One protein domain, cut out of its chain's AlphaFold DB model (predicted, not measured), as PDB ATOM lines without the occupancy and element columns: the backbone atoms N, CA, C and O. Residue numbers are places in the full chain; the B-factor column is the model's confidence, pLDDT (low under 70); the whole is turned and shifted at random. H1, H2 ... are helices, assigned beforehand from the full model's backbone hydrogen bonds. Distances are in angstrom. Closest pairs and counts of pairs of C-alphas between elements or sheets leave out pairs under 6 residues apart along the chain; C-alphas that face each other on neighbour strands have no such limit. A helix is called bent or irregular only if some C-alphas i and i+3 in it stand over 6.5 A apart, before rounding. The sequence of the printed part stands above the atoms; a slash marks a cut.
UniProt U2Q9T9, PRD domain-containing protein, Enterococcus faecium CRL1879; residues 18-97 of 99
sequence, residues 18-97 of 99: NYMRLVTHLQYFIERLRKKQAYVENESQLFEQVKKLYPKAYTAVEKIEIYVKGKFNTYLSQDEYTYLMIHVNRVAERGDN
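Overview. This is residues 18 to 97 of the 99 residues of the protein "PRD domain-containing protein" of Enterococcus faecium CRL1879 (UniProt U2Q9T9). Three helices lie side by side in a rough row, with H4 in the middle, the short H2 along one side of it and H1 more loosely along the other, while H3 crosses one face of H4 steeply with its first turns and then runs away from it. Residues 35 to 44 make the wide loop that leads from the end of H1 round to H2. The printed part has 80 residues with four named helices, H1, H2, H3 and H4 in that order, and no named strand; its class is all helix. It is compact, with a radius of gyration of the C-alphas of 12.9 A, and its C-alphas span 40 by 28 by 20 A.

Along the chain. Find C-alpha 18 at (3.763, 48.245, -37.808); from there H1, residues 18 to 34, runs 24.5 A to C-alpha 34 at (24.845, 40.265, -28.260). After a short link of 10 residues, look for H2 at residues 45 to 53. One residue further on, H3 begins at Pro 55 and runs 25.3 A to Phe 72. Go on past five residues to H4, residues 78 to 95, which covers 25.8 A and ends with C-alpha 95 at (-2.892, 42.162, -46.093). No helix is bent or irregular.

Arrangement. Begin at H1, which touches no helix. It is close to H4 but not clearly touching, and the closest C-alphas, those of Leu 22 and His 87, are 7.5 A apart. The two run opposite ways at a shallow tilt of 18 degrees. H1 is apart from H2 and from H3. Look next at H2, which touches H4 at residues 78 to 86 alone; the closest C-alphas, those of Phe 47 and Thr 82, are 5.2 A apart. These two run the same way at a shallow tilt of 28 degrees. H2 and H3 are close but not clearly touching, with the C-alphas of Lys 51 and Tyr 58 the closest at 5.8 A. H3 touches H4 with residues 56 to 61 alone, and H4 touches H3 with residues 81 to 89 alone. Their closest C-alphas, those of Ala 57 and Met 85, are 4.9 A apart, and they run opposite ways at a steep tilt of 57 degrees. In H1, H2, H3 and H4, every O i to N i+4 pair is within hydrogen-bond range.

Size, cuts and confidence. The two C-alphas farthest apart are those of Lys 36 and Asn 97, at 40.5 A. The printed part has no cut. The links from H2 to H3 and from H3 to H4 are tight, and no link is long. In the B-factor column the mean pLDDT of the printed part of this model is 75.7; look for values under 70 at residues 18 to 20, 22, 26, 29 to 43 and 94 to 97.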
ATOM      1  N   ASN A  18       3.552  49.646 -38.174       59.47
ATOM      2  CA  ASN A  18       3.763  48.245 -37.808       59.47
ATOM      3  C   ASN A  18       5.098  47.701 -38.322       59.47
ATOM      4  O   ASN A  18       5.782  47.010 -37.568       59.47
ATOM      5  N   TYR A  19       5.481  48.025 -39.560       66.31
ATOM      6  CA  TYR A  19       6.767  47.615 -40.116       66.31
ATOM      7  C   TYR A  19       7.925  48.282 -39.372       66.31
ATOM      8  O   TYR A  19       8.838  47.592 -38.915       66.31
ATOM      9  N   MET A  20       7.842  49.596 -39.135       69.88
ATOM     10  CA  MET A  20       8.842  50.313 -38.334       69.88
ATOM     11  C   MET A  20       8.989  49.722 -36.926       69.88
ATOM     12  O   MET A  20      10.113  49.516 -36.459       69.88
ATOM     13  N   ARG A  21       7.876  49.388 -36.256       72.19
ATOM     14  CA  ARG A  21       7.900  48.736 -34.936       72.19
ATOM     15  C   ARG A  21       8.544  47.352 -34.982       72.19
ATOM     16  O   ARG A  21       9.347  47.047 -34.106       72.19
ATOM     17  N   LEU A  22       8.233  46.546 -35.996       66.81
ATOM     18  CA  LEU A  22       8.810  45.212 -36.168       66.81
ATOM     19  C   LEU A  22      10.329  45.277 -36.387       66.81
ATOM     20  O   LEU A  22      11.081  44.574 -35.714       66.81
ATOM     21  N   VAL A  23      10.790  46.150 -37.289       72.19
ATOM     22  CA  VAL A  23      12.221  46.337 -37.576       72.19
ATOM     23  C   VAL A  23      12.963  46.826 -36.336       72.19
ATOM     24  O   VAL A  23      14.003  46.270 -35.983       72.19
ATOM     25  N   THR A  24      12.408  47.822 -35.645       72.69
ATOM     26  CA  THR A  24      12.992  48.368 -34.413       72.69
ATOM     27  C   THR A  24      13.078  47.293 -33.328       72.69
ATOM     28  O   THR A  24      14.124  47.136 -32.701       72.69
ATOM     29  N   HIS A  25      12.028  46.486 -33.139       71.69
ATOM     30  CA  HIS A  25      12.056  45.388 -32.173       71.69
ATOM     31  C   HIS A  25      13.143  44.362 -32.502       71.69
ATOM     32  O   HIS A  25      13.899  43.965 -31.618       71.69
ATOM     33  N   LEU A  26      13.258  43.955 -33.770       68.25
ATOM     34  CA  LEU A  26      14.289  43.016 -34.212       68.25
ATOM     35  C   LEU A  26      15.707  43.573 -34.012       68.25
ATOM     36  O   LEU A  26      16.609  42.824 -33.643       68.25
ATOM     37  N   GLN A  27      15.918  44.878 -34.191       72.25
ATOM     38  CA  GLN A  27      17.206  45.517 -33.897       72.25
ATOM     39  C   GLN A  27      17.536  45.479 -32.399       72.25
ATOM     40  O   GLN A  27      18.620  45.033 -32.026       72.25
ATOM     41  N   TYR A  28      16.593  45.868 -31.532       71.75
ATOM     42  CA  TYR A  28      16.779  45.793 -30.076       71.75
ATOM     43  C   TYR A  28      16.995  44.362 -29.585       71.75
ATOM     44  O   TYR A  28      17.793  44.123 -28.684       71.75
ATOM     45  N   PHE A  29      16.290  43.410 -30.185       67.06
ATOM     46  CA  PHE A  29      16.435  41.988 -29.930       67.06
ATOM     47  C   PHE A  29      17.854  41.494 -30.237       67.06
ATOM     48  O   PHE A  29      18.494  40.901 -29.374       67.06
ATOM     49  N   ILE A  30      18.386  41.804 -31.425       67.44
ATOM     50  CA  ILE A  30      19.747  41.411 -31.819       67.44
ATOM     51  C   ILE A  30      20.771  42.023 -30.856       67.44
ATOM     52  O   ILE A  30      21.708  41.347 -30.431       67.44
ATOM     53  N   GLU A  31      20.574  43.279 -30.456       68.69
ATOM     54  CA  GLU A  31      21.439  43.947 -29.481       68.69
ATOM     55  C   GLU A  31      21.353  43.326 -28.074       68.69
ATOM     56  O   GLU A  31      22.368  43.257 -27.378       68.69
ATOM     57  N   ARG A  32      20.190  42.804 -27.654       66.31
ATOM     58  CA  ARG A  32      20.057  42.033 -26.402       66.31
ATOM     59  C   ARG A  32      20.776  40.687 -26.473       66.31
ATOM     60  O   ARG A  32      21.509  40.360 -25.542       66.31
ATOM     61  N   LEU A  33      20.646  39.956 -27.583       63.66
ATOM     62  CA  LEU A  33      21.352  38.685 -27.782       63.66
ATOM     63  C   LEU A  33      22.876  38.861 -27.716       63.66
ATOM     64  O   LEU A  33      23.573  38.079 -27.068       63.66
ATOM     65  N   ARG A  34      23.407  39.939 -28.309       63.19
ATOM     66  CA  ARG A  34      24.845  40.265 -28.260       63.19
ATOM     67  C   ARG A  34      25.351  40.549 -26.843       63.19
ATOM     68  O   ARG A  34      26.535  40.351 -26.578       63.19
ATOM     69  N   LYS A  35      24.473  40.972 -25.928       64.56
ATOM     70  CA  LYS A  35      24.804  41.279 -24.526       64.56
ATOM     71  C   LYS A  35      24.782  40.062 -23.586       64.56
ATOM     72  O   LYS A  35      24.980  40.248 -22.390       64.56
ATOM     73  N   LYS A  36      24.607  38.829 -24.093       52.25
ATOM     74  CA  LYS A  36      24.664  37.567 -23.317       52.25
ATOM     75  C   LYS A  36      23.775  37.534 -22.058       52.25
ATOM     76  O   LYS A  36      24.085  36.822 -21.105       52.25
ATOM     77  N   GLN A  37      22.651  38.250 -22.035       50.69
ATOM     78  CA  GLN A  37      21.613  37.952 -21.045       50.69
ATOM     79  C   GLN A  37      20.908  36.676 -21.500       50.69
ATOM     80  O   GLN A  37      19.994  36.719 -22.318       50.69
ATOM     81  N   ALA A  38      21.417  35.534 -21.037       45.81
ATOM     82  CA  ALA A  38      20.794  34.238 -21.248       45.81
ATOM     83  C   ALA A  38      19.383  34.284 -20.652       45.81
ATOM     84  O   ALA A  38      19.215  34.439 -19.441       45.81
ATOM     85  N   TYR A  39      18.380  34.217 -21.520       52.97
ATOM     86  CA  TYR A  39      16.992  34.115 -21.110       52.97
ATOM     87  C   TYR A  39      16.759  32.683 -20.621       52.97
ATOM     88  O   TYR A  39      17.118  31.728 -21.309       52.97
ATOM     89  N   VAL A  40      16.220  32.529 -19.414       49.66
ATOM     90  CA  VAL A  40      15.855  31.214 -18.877       49.66
ATOM     91  C   VAL A  40      14.541  30.807 -19.536       49.66
ATOM     92  O   VAL A  40      13.520  31.463 -19.336       49.66
ATOM     93  N   GLU A  41      14.580  29.756 -20.351       51.97
ATOM     94  CA  GLU A  41      13.390  29.128 -20.923       51.97
ATOM     95  C   GLU A  41      12.541  28.527 -19.797       51.97
ATOM     96  O   GLU A  41      12.919  27.537 -19.176       51.97
ATOM     97  N   ASN A  42      11.392  29.140 -19.528       56.53
ATOM     98  CA  ASN A  42      10.287  28.479 -18.842       56.53
ATOM     99  C   ASN A  42       9.227  28.138 -19.890       56.53
ATOM    100  O   ASN A  42       9.053  28.900 -20.844       56.53
ATOM    101  N   GLU A  43       8.506  27.028 -19.705       60.69
ATOM    102  CA  GLU A  43       7.330  26.718 -20.524       60.69
ATOM    103  C   GLU A  43       6.323  27.873 -20.445       60.69
ATOM    104  O   GLU A  43       5.703  28.142 -19.414       60.69
ATOM    105  N   SER A  44       6.170  28.574 -21.559       76.06
ATOM    106  CA  SER A  44       5.251  29.684 -21.714       76.06
ATOM    107  C   SER A  44       3.889  29.131 -22.120       76.06
ATOM    108  O   SER A  44       3.647  28.759 -23.267       76.06
ATOM    109  N   GLN A  45       2.944  29.107 -21.178       81.31
ATOM    110  CA  GLN A  45       1.551  28.751 -21.472       81.31
ATOM    111  C   GLN A  45       0.964  29.633 -22.592       81.31
ATOM    112  O   GLN A  45       0.123  29.184 -23.374       81.31
ATOM    113  N   LEU A  46       1.430  30.882 -22.691       83.00
ATOM    114  CA  LEU A  46       1.050  31.806 -23.751       83.00
ATOM    115  C   LEU A  46       1.577  31.351 -25.118       83.00
ATOM    116  O   LEU A  46       0.831  31.416 -26.093       83.00
ATOM    117  N   PHE A  47       2.810  30.845 -25.194       88.25
ATOM    118  CA  PHE A  47       3.367  30.296 -26.431       88.25
ATOM    119  C   PHE A  47       2.490  29.176 -26.994       88.25
ATOM    120  O   PHE A  47       2.086  29.237 -28.156       88.25
ATOM    121  N   GLU A  48       2.114  28.204 -26.163       90.50
ATOM    122  CA  GLU A  48       1.266  27.087 -26.591       90.50
ATOM    123  C   GLU A  48      -0.127  27.543 -27.048       90.50
ATOM    124  O   GLU A  48      -0.680  27.013 -28.015       90.50
ATOM    125  N   GLN A  49      -0.701  28.560 -26.399       88.62
ATOM    126  CA  GLN A  49      -1.973  29.148 -26.828       88.62
ATOM    127  C   GLN A  49      -1.844  29.858 -28.178       88.62
ATOM    128  O   GLN A  49      -2.641  29.615 -29.083       88.62
ATOM    129  N   VAL A  50      -0.827  30.704 -28.342       89.69
ATOM    130  CA  VAL A  50      -0.598  31.481 -29.568       89.69
ATOM    131  C   VAL A  50      -0.250  30.565 -30.743       89.69
ATOM    132  O   VAL A  50      -0.761  30.772 -31.841       89.69
ATOM    133  N   LYS A  51       0.526  29.500 -30.514       91.44
ATOM    134  CA  LYS A  51       0.817  28.462 -31.511       91.44
ATOM    135  C   LYS A  51      -0.453  27.773 -32.014       91.44
ATOM    136  O   LYS A  51      -0.594  27.557 -33.217       91.44
ATOM    137  N   LYS A  52      -1.390  27.458 -31.112       91.38
ATOM    138  CA  LYS A  52      -2.693  26.867 -31.473       91.38
ATOM    139  C   LYS A  52      -3.595  27.853 -32.215       91.38
ATOM    140  O   LYS A  52      -4.285  27.445 -33.142       91.38
ATOM    141  N   LEU A  53      -3.586  29.127 -31.820       89.50
ATOM    142  CA  LEU A  53      -4.398  30.174 -32.446       89.50
ATOM    143  C   LEU A  53      -3.890  30.551 -33.843       89.50
ATOM    144  O   LEU A  53      -4.697  30.765 -34.746       89.50
ATOM    145  N   TYR A  54      -2.570  30.604 -34.040       90.38
ATOM    146  CA  TYR A  54      -1.945  31.108 -35.266       90.38
ATOM    147  C   TYR A  54      -0.927  30.121 -35.863       90.38
ATOM    148  O   TYR A  54       0.258  30.446 -35.991       90.38
ATOM    149  N   PRO A  55      -1.356  28.926 -36.310       89.56
ATOM    150  CA  PRO A  55      -0.444  27.899 -36.821       89.56
ATOM    151  C   PRO A  55       0.346  28.357 -38.059       89.56
ATOM    152  O   PRO A  55       1.516  28.016 -38.210       89.56
ATOM    153  N   LYS A  56      -0.244  29.197 -38.922       85.00
ATOM    154  CA  LYS A  56       0.463  29.785 -40.077       85.00
ATOM    155  C   LYS A  56       1.580  30.740 -39.647       85.00
ATOM    156  O   LYS A  56       2.649  30.748 -40.256       85.00
ATOM    157  N   ALA A  57       1.337  31.534 -38.604       86.69
ATOM    158  CA  ALA A  57       2.344  32.432 -38.056       86.69
ATOM    159  C   ALA A  57       3.455  31.636 -37.362       86.69
ATOM    160  O   ALA A  57       4.621  31.967 -37.540       86.69
ATOM    161  N   TYR A  58       3.117  30.546 -36.667       91.69
ATOM    162  CA  TYR A  58       4.102  29.629 -36.092       91.69
ATOM    163  C   TYR A  58       5.076  29.097 -37.151       91.69
ATOM    164  O   TYR A  58       6.281  29.297 -37.019       91.69
ATOM    165  N   THR A  59       4.573  28.553 -38.265       89.19
ATOM    166  CA  THR A  59       5.430  28.069 -39.365       89.19
ATOM    167  C   THR A  59       6.268  29.179 -40.004       89.19
ATOM    168  O   THR A  59       7.382  28.943 -40.474       89.19
ATOM    169  N   ALA A  60       5.762  30.412 -40.051       85.00
ATOM    170  CA  ALA A  60       6.552  31.544 -40.525       85.00
ATOM    171  C   ALA A  60       7.708  31.868 -39.565       85.00
ATOM    172  O   ALA A  60       8.820  32.125 -40.025       85.00
ATOM    173  N   VAL A  61       7.473  31.809 -38.252       89.25
ATOM    174  CA  VAL A  61       8.509  32.039 -37.238       89.25
ATOM    175  C   VAL A  61       9.521  30.888 -37.178       89.25
ATOM    176  O   VAL A  61      10.706  31.174 -37.035       89.25
ATOM    177  N   GLU A  62       9.126  29.636 -37.438       90.25
ATOM    178  CA  GLU A  62      10.066  28.505 -37.611       90.25
ATOM    179  C   GLU A  62      11.120  28.803 -38.684       90.25
ATOM    180  O   GLU A  62      12.316  28.566 -38.498       90.25
ATOM    181  N   LYS A  63      10.710  29.410 -39.802       86.38
ATOM    182  CA  LYS A  63      11.646  29.818 -40.861       86.38
ATOM    183  C   LYS A  63      12.590  30.934 -40.403       86.38
ATOM    184  O   LYS A  63      13.756  30.947 -40.801       86.38
ATOM    185  N   ILE A  64      12.109  31.859 -39.567       81.62
ATOM    186  CA  ILE A  64      12.934  32.922 -38.969       81.62
ATOM    187  C   ILE A  64      13.966  32.309 -38.021       81.62
ATOM    188  O   ILE A  64      15.135  32.683 -38.075       81.62
ATOM    189  N   GLU A  65      13.564  31.350 -37.191       86.31
ATOM    190  CA  GLU A  65      14.460  30.672 -36.259       86.31
ATOM    191  C   GLU A  65      15.593  29.937 -36.982       86.31
ATOM    192  O   GLU A  65      16.758  30.110 -36.621       86.31
ATOM    193  N   ILE A  66      15.286  29.190 -38.048       85.12
ATOM    194  CA  ILE A  66      16.302  28.508 -38.870       85.12
ATOM    195  C   ILE A  66      17.348  29.511 -39.379       85.12
ATOM    196  O   ILE A  66      18.551  29.242 -39.327       85.12
ATOM    197  N   TYR A  67      16.910  30.690 -39.827       78.81
ATOM    198  CA  TYR A  67      17.810  31.755 -40.266       78.81
ATOM    199  C   TYR A  67      18.670  32.311 -39.123       78.81
ATOM    200  O   TYR A  67      19.885  32.469 -39.279       78.81
ATOM    201  N   VAL A  68      18.056  32.611 -37.974       77.12
ATOM    202  CA  VAL A  68      18.757  33.157 -36.803       77.12
ATOM    203  C   VAL A  68      19.806  32.166 -36.303       77.12
ATOM    204  O   VAL A  68      20.958  32.551 -36.090       77.12
ATOM    205  N   LYS A  69      19.455  30.883 -36.235       80.00
ATOM    206  CA  LYS A  69      20.377  29.804 -35.896       80.00
ATOM    207  C   LYS A  69      21.523  29.703 -36.898       80.00
ATOM    208  O   LYS A  69      22.679  29.681 -36.489       80.00
ATOM    209  N   GLY A  70      21.234  29.705 -38.200       76.56
ATOM    210  CA  GLY A  70      22.263  29.602 -39.238       76.56
ATOM    211  C   GLY A  70      23.246  30.778 -39.258       76.56
ATOM    212  O   GLY A  70      24.423  30.592 -39.552       76.56
ATOM    213  N   LYS A  71      22.786  31.989 -38.925       71.81
ATOM    214  CA  LYS A  71      23.602  33.208 -39.014       71.81
ATOM    215  C   LYS A  71      24.280  33.612 -37.707       71.81
ATOM    216  O   LYS A  71      25.366  34.187 -37.738       71.81
ATOM    217  N   PHE A  72      23.633  33.357 -36.576       75.19
ATOM    218  CA  PHE A  72      24.059  33.845 -35.263       75.19
ATOM    219  C   PHE A  72      24.276  32.718 -34.248       75.19
ATOM    220  O   PHE A  72      24.608  33.003 -33.099       75.19
ATOM    221  N   ASN A  73      24.092  31.454 -34.648       79.56
ATOM    222  CA  ASN A  73      24.232  30.271 -33.793       79.56
ATOM    223  C   ASN A  73      23.455  30.393 -32.468       79.56
ATOM    224  O   ASN A  73      23.953  30.041 -31.401       79.56
ATOM    225  N   THR A  74      22.255  30.969 -32.540       74.88
ATOM    226  CA  THR A  74      21.391  31.273 -31.391       74.88
ATOM    227  C   THR A  74      19.960  30.833 -31.700       74.88
ATOM    228  O   THR A  74      19.555  30.848 -32.862       74.88
ATOM    229  N   TYR A  75      19.214  30.437 -30.668       79.69
ATOM    230  CA  TYR A  75      17.803  30.048 -30.752       79.69
ATOM    231  C   TYR A  75      16.898  31.184 -30.286       79.69
ATOM    232  O   TYR A  75      17.336  32.045 -29.519       79.69
ATOM    233  N   LEU A  76      15.653  31.183 -30.758       82.94
ATOM    234  CA  LEU A  76      14.635  32.100 -30.255       82.94
ATOM    235  C   LEU A  76      14.064  31.533 -28.958       82.94
ATOM    236  O   LEU A  76      13.757  30.346 -28.896       82.94
ATOM    237  N   SER A  77      13.867  32.373 -27.945       85.62
ATOM    238  CA  SER A  77      13.112  31.944 -26.765       85.62
ATOM    239  C   SER A  77      11.617  31.813 -27.085       85.62
ATOM    240  O   SER A  77      11.113  32.403 -28.045       85.62
ATOM    241  N   GLN A  78      10.862  31.086 -26.255       87.69
ATOM    242  CA  GLN A  78       9.407  30.968 -26.424       87.69
ATOM    243  C   GLN A  78       8.678  32.322 -26.381       87.69
ATOM    244  O   GLN A  78       7.709  32.525 -27.118       87.69
ATOM    245  N   ASP A  79       9.154  33.276 -25.579       84.88
ATOM    246  CA  ASP A  79       8.608  34.640 -25.531       84.88
ATOM    247  C   ASP A  79       8.816  35.370 -26.861       84.88
ATOM    248  O   ASP A  79       7.917  36.032 -27.384       84.88
ATOM    249  N   GLU A  80       9.997  35.208 -27.447       84.25
ATOM    250  CA  GLU A  80      10.354  35.799 -28.731       84.25
ATOM    251  C   GLU A  80       9.563  35.164 -29.874       84.25
ATOM    252  O   GLU A  80       9.060  35.865 -30.755       84.25
ATOM    253  N   TYR A  81       9.368  33.850 -29.810       89.75
ATOM    254  CA  TYR A  81       8.487  33.116 -30.706       89.75
ATOM    255  C   TYR A  81       7.059  33.644 -30.655       89.75
ATOM    256  O   TYR A  81       6.454  33.938 -31.683       89.75
ATOM    257  N   THR A  82       6.532  33.794 -29.442       88.50
ATOM    258  CA  THR A  82       5.178  34.279 -29.179       88.50
ATOM    259  C   THR A  82       4.993  35.683 -29.730       88.50
ATOM    260  O   THR A  82       4.033  35.951 -30.456       88.50
ATOM    261  N   TYR A  83       5.950  36.566 -29.447       86.44
ATOM    262  CA  TYR A  83       5.969  37.920 -29.978       86.44
ATOM    263  C   TYR A  83       5.943  37.913 -31.510       86.44
ATOM    264  O   TYR A  83       5.066  38.524 -32.123       86.44
ATOM    265  N   LEU A  84       6.860  37.182 -32.146       86.31
ATOM    266  CA  LEU A  84       6.936  37.135 -33.603       86.31
ATOM    267  C   LEU A  84       5.671  36.535 -34.222       86.31
ATOM    268  O   LEU A  84       5.202  37.069 -35.223       86.31
ATOM    269  N   MET A  85       5.067  35.508 -33.618       89.81
ATOM    270  CA  MET A  85       3.812  34.924 -34.101       89.81
ATOM    271  C   MET A  85       2.677  35.950 -34.110       89.81
ATOM    272  O   MET A  85       2.001  36.109 -35.125       89.81
ATOM    273  N   ILE A  86       2.497  36.697 -33.016       87.50
ATOM    274  CA  ILE A  86       1.468  37.746 -32.920       87.50
ATOM    275  C   ILE A  86       1.707  38.831 -33.978       87.50
ATOM    276  O   ILE A  86       0.773  39.290 -34.640       87.50
ATOM    277  N   HIS A  87       2.964  39.238 -34.159       84.00
ATOM    278  CA  HIS A  87       3.328  40.277 -35.115       84.00
ATOM    279  C   HIS A  87       3.159  39.830 -36.570       84.00
ATOM    280  O   HIS A  87       2.591  40.580 -37.365       84.00
ATOM    281  N   VAL A  88       3.590  38.616 -36.913       82.06
ATOM    282  CA  VAL A  88       3.399  38.029 -38.246       82.06
ATOM    283  C   VAL A  88       1.913  37.875 -38.550       82.06
ATOM    284  O   VAL A  88       1.477  38.297 -39.619       82.06
ATOM    285  N   ASN A  89       1.125  37.348 -37.608       85.38
ATOM    286  CA  ASN A  89      -0.317  37.194 -37.787       85.38
ATOM    287  C   ASN A  89      -1.001  38.545 -38.049       85.38
ATOM    288  O   ASN A  89      -1.746  38.685 -39.012       85.38
ATOM    289  N   ARG A  90      -0.673  39.577 -37.261       82.56
ATOM    290  CA  ARG A  90      -1.233  40.927 -37.434       82.56
ATOM    291  C   ARG A  90      -0.885  41.559 -38.786       82.56
ATOM    292  O   ARG A  90      -1.684  42.329 -39.313       82.56
ATOM    293  N   VAL A  91       0.308  41.300 -39.323       75.88
ATOM    294  CA  VAL A  91       0.702  41.797 -40.654       75.88
ATOM    295  C   VAL A  91      -0.029  41.022 -41.751       75.88
ATOM    296  O   VAL A  91      -0.524  41.642 -42.687       75.88
ATOM    297  N   ALA A  92      -0.160  39.702 -41.606       76.38
ATOM    298  CA  ALA A  92      -0.883  38.859 -42.554       76.38
ATOM    299  C   ALA A  92      -2.382  39.214 -42.629       76.38
ATOM    300  O   ALA A  92      -2.901  39.409 -43.722       76.38
ATOM    301  N   GLU A  93      -3.061  39.403 -41.491       73.25
ATOM    302  CA  GLU A  93      -4.487  39.783 -41.442       73.25
ATOM    303  C   GLU A  93      -4.772  41.170 -42.040       73.25
ATOM    304  O   GLU A  93      -5.864  41.431 -42.541       73.25
ATOM    305  N   ARG A  94      -3.801  42.090 -41.996       58.03
ATOM    306  CA  ARG A  94      -3.943  43.417 -42.619       58.03
ATOM    307  C   ARG A  94      -3.705  43.399 -44.127       58.03
ATOM    308  O   ARG A  94      -4.160  44.317 -44.796       58.03
ATOM    309  N   GLY A  95      -3.030  42.376 -44.651       50.75
ATOM    310  CA  GLY A  95      -2.892  42.162 -46.093       50.75
ATOM    311  C   GLY A  95      -4.181  41.669 -46.760       50.75
ATOM    312  O   GLY A  95      -4.388  41.964 -47.931       50.75
ATOM    313  N   ASP A  96      -5.055  40.984 -46.012       47.25
ATOM    314  CA  ASP A  96      -6.301  40.382 -46.523       47.25
ATOM    315  C   ASP A  96      -7.535  41.309 -46.460       47.25
ATOM    316  O   ASP A  96      -8.556  41.006 -47.067       47.25
ATOM    317  N   ASN A  97      -7.473  42.446 -45.755       39.84
ATOM    318  CA  ASN A  97      -8.624  43.349 -45.560       39.84
ATOM    319  C   ASN A  97      -8.671  44.556 -46.524       39.84
ATOM    320  O   ASN A  97      -9.394  45.515 -46.268       39.84
TER     321      ASN A  97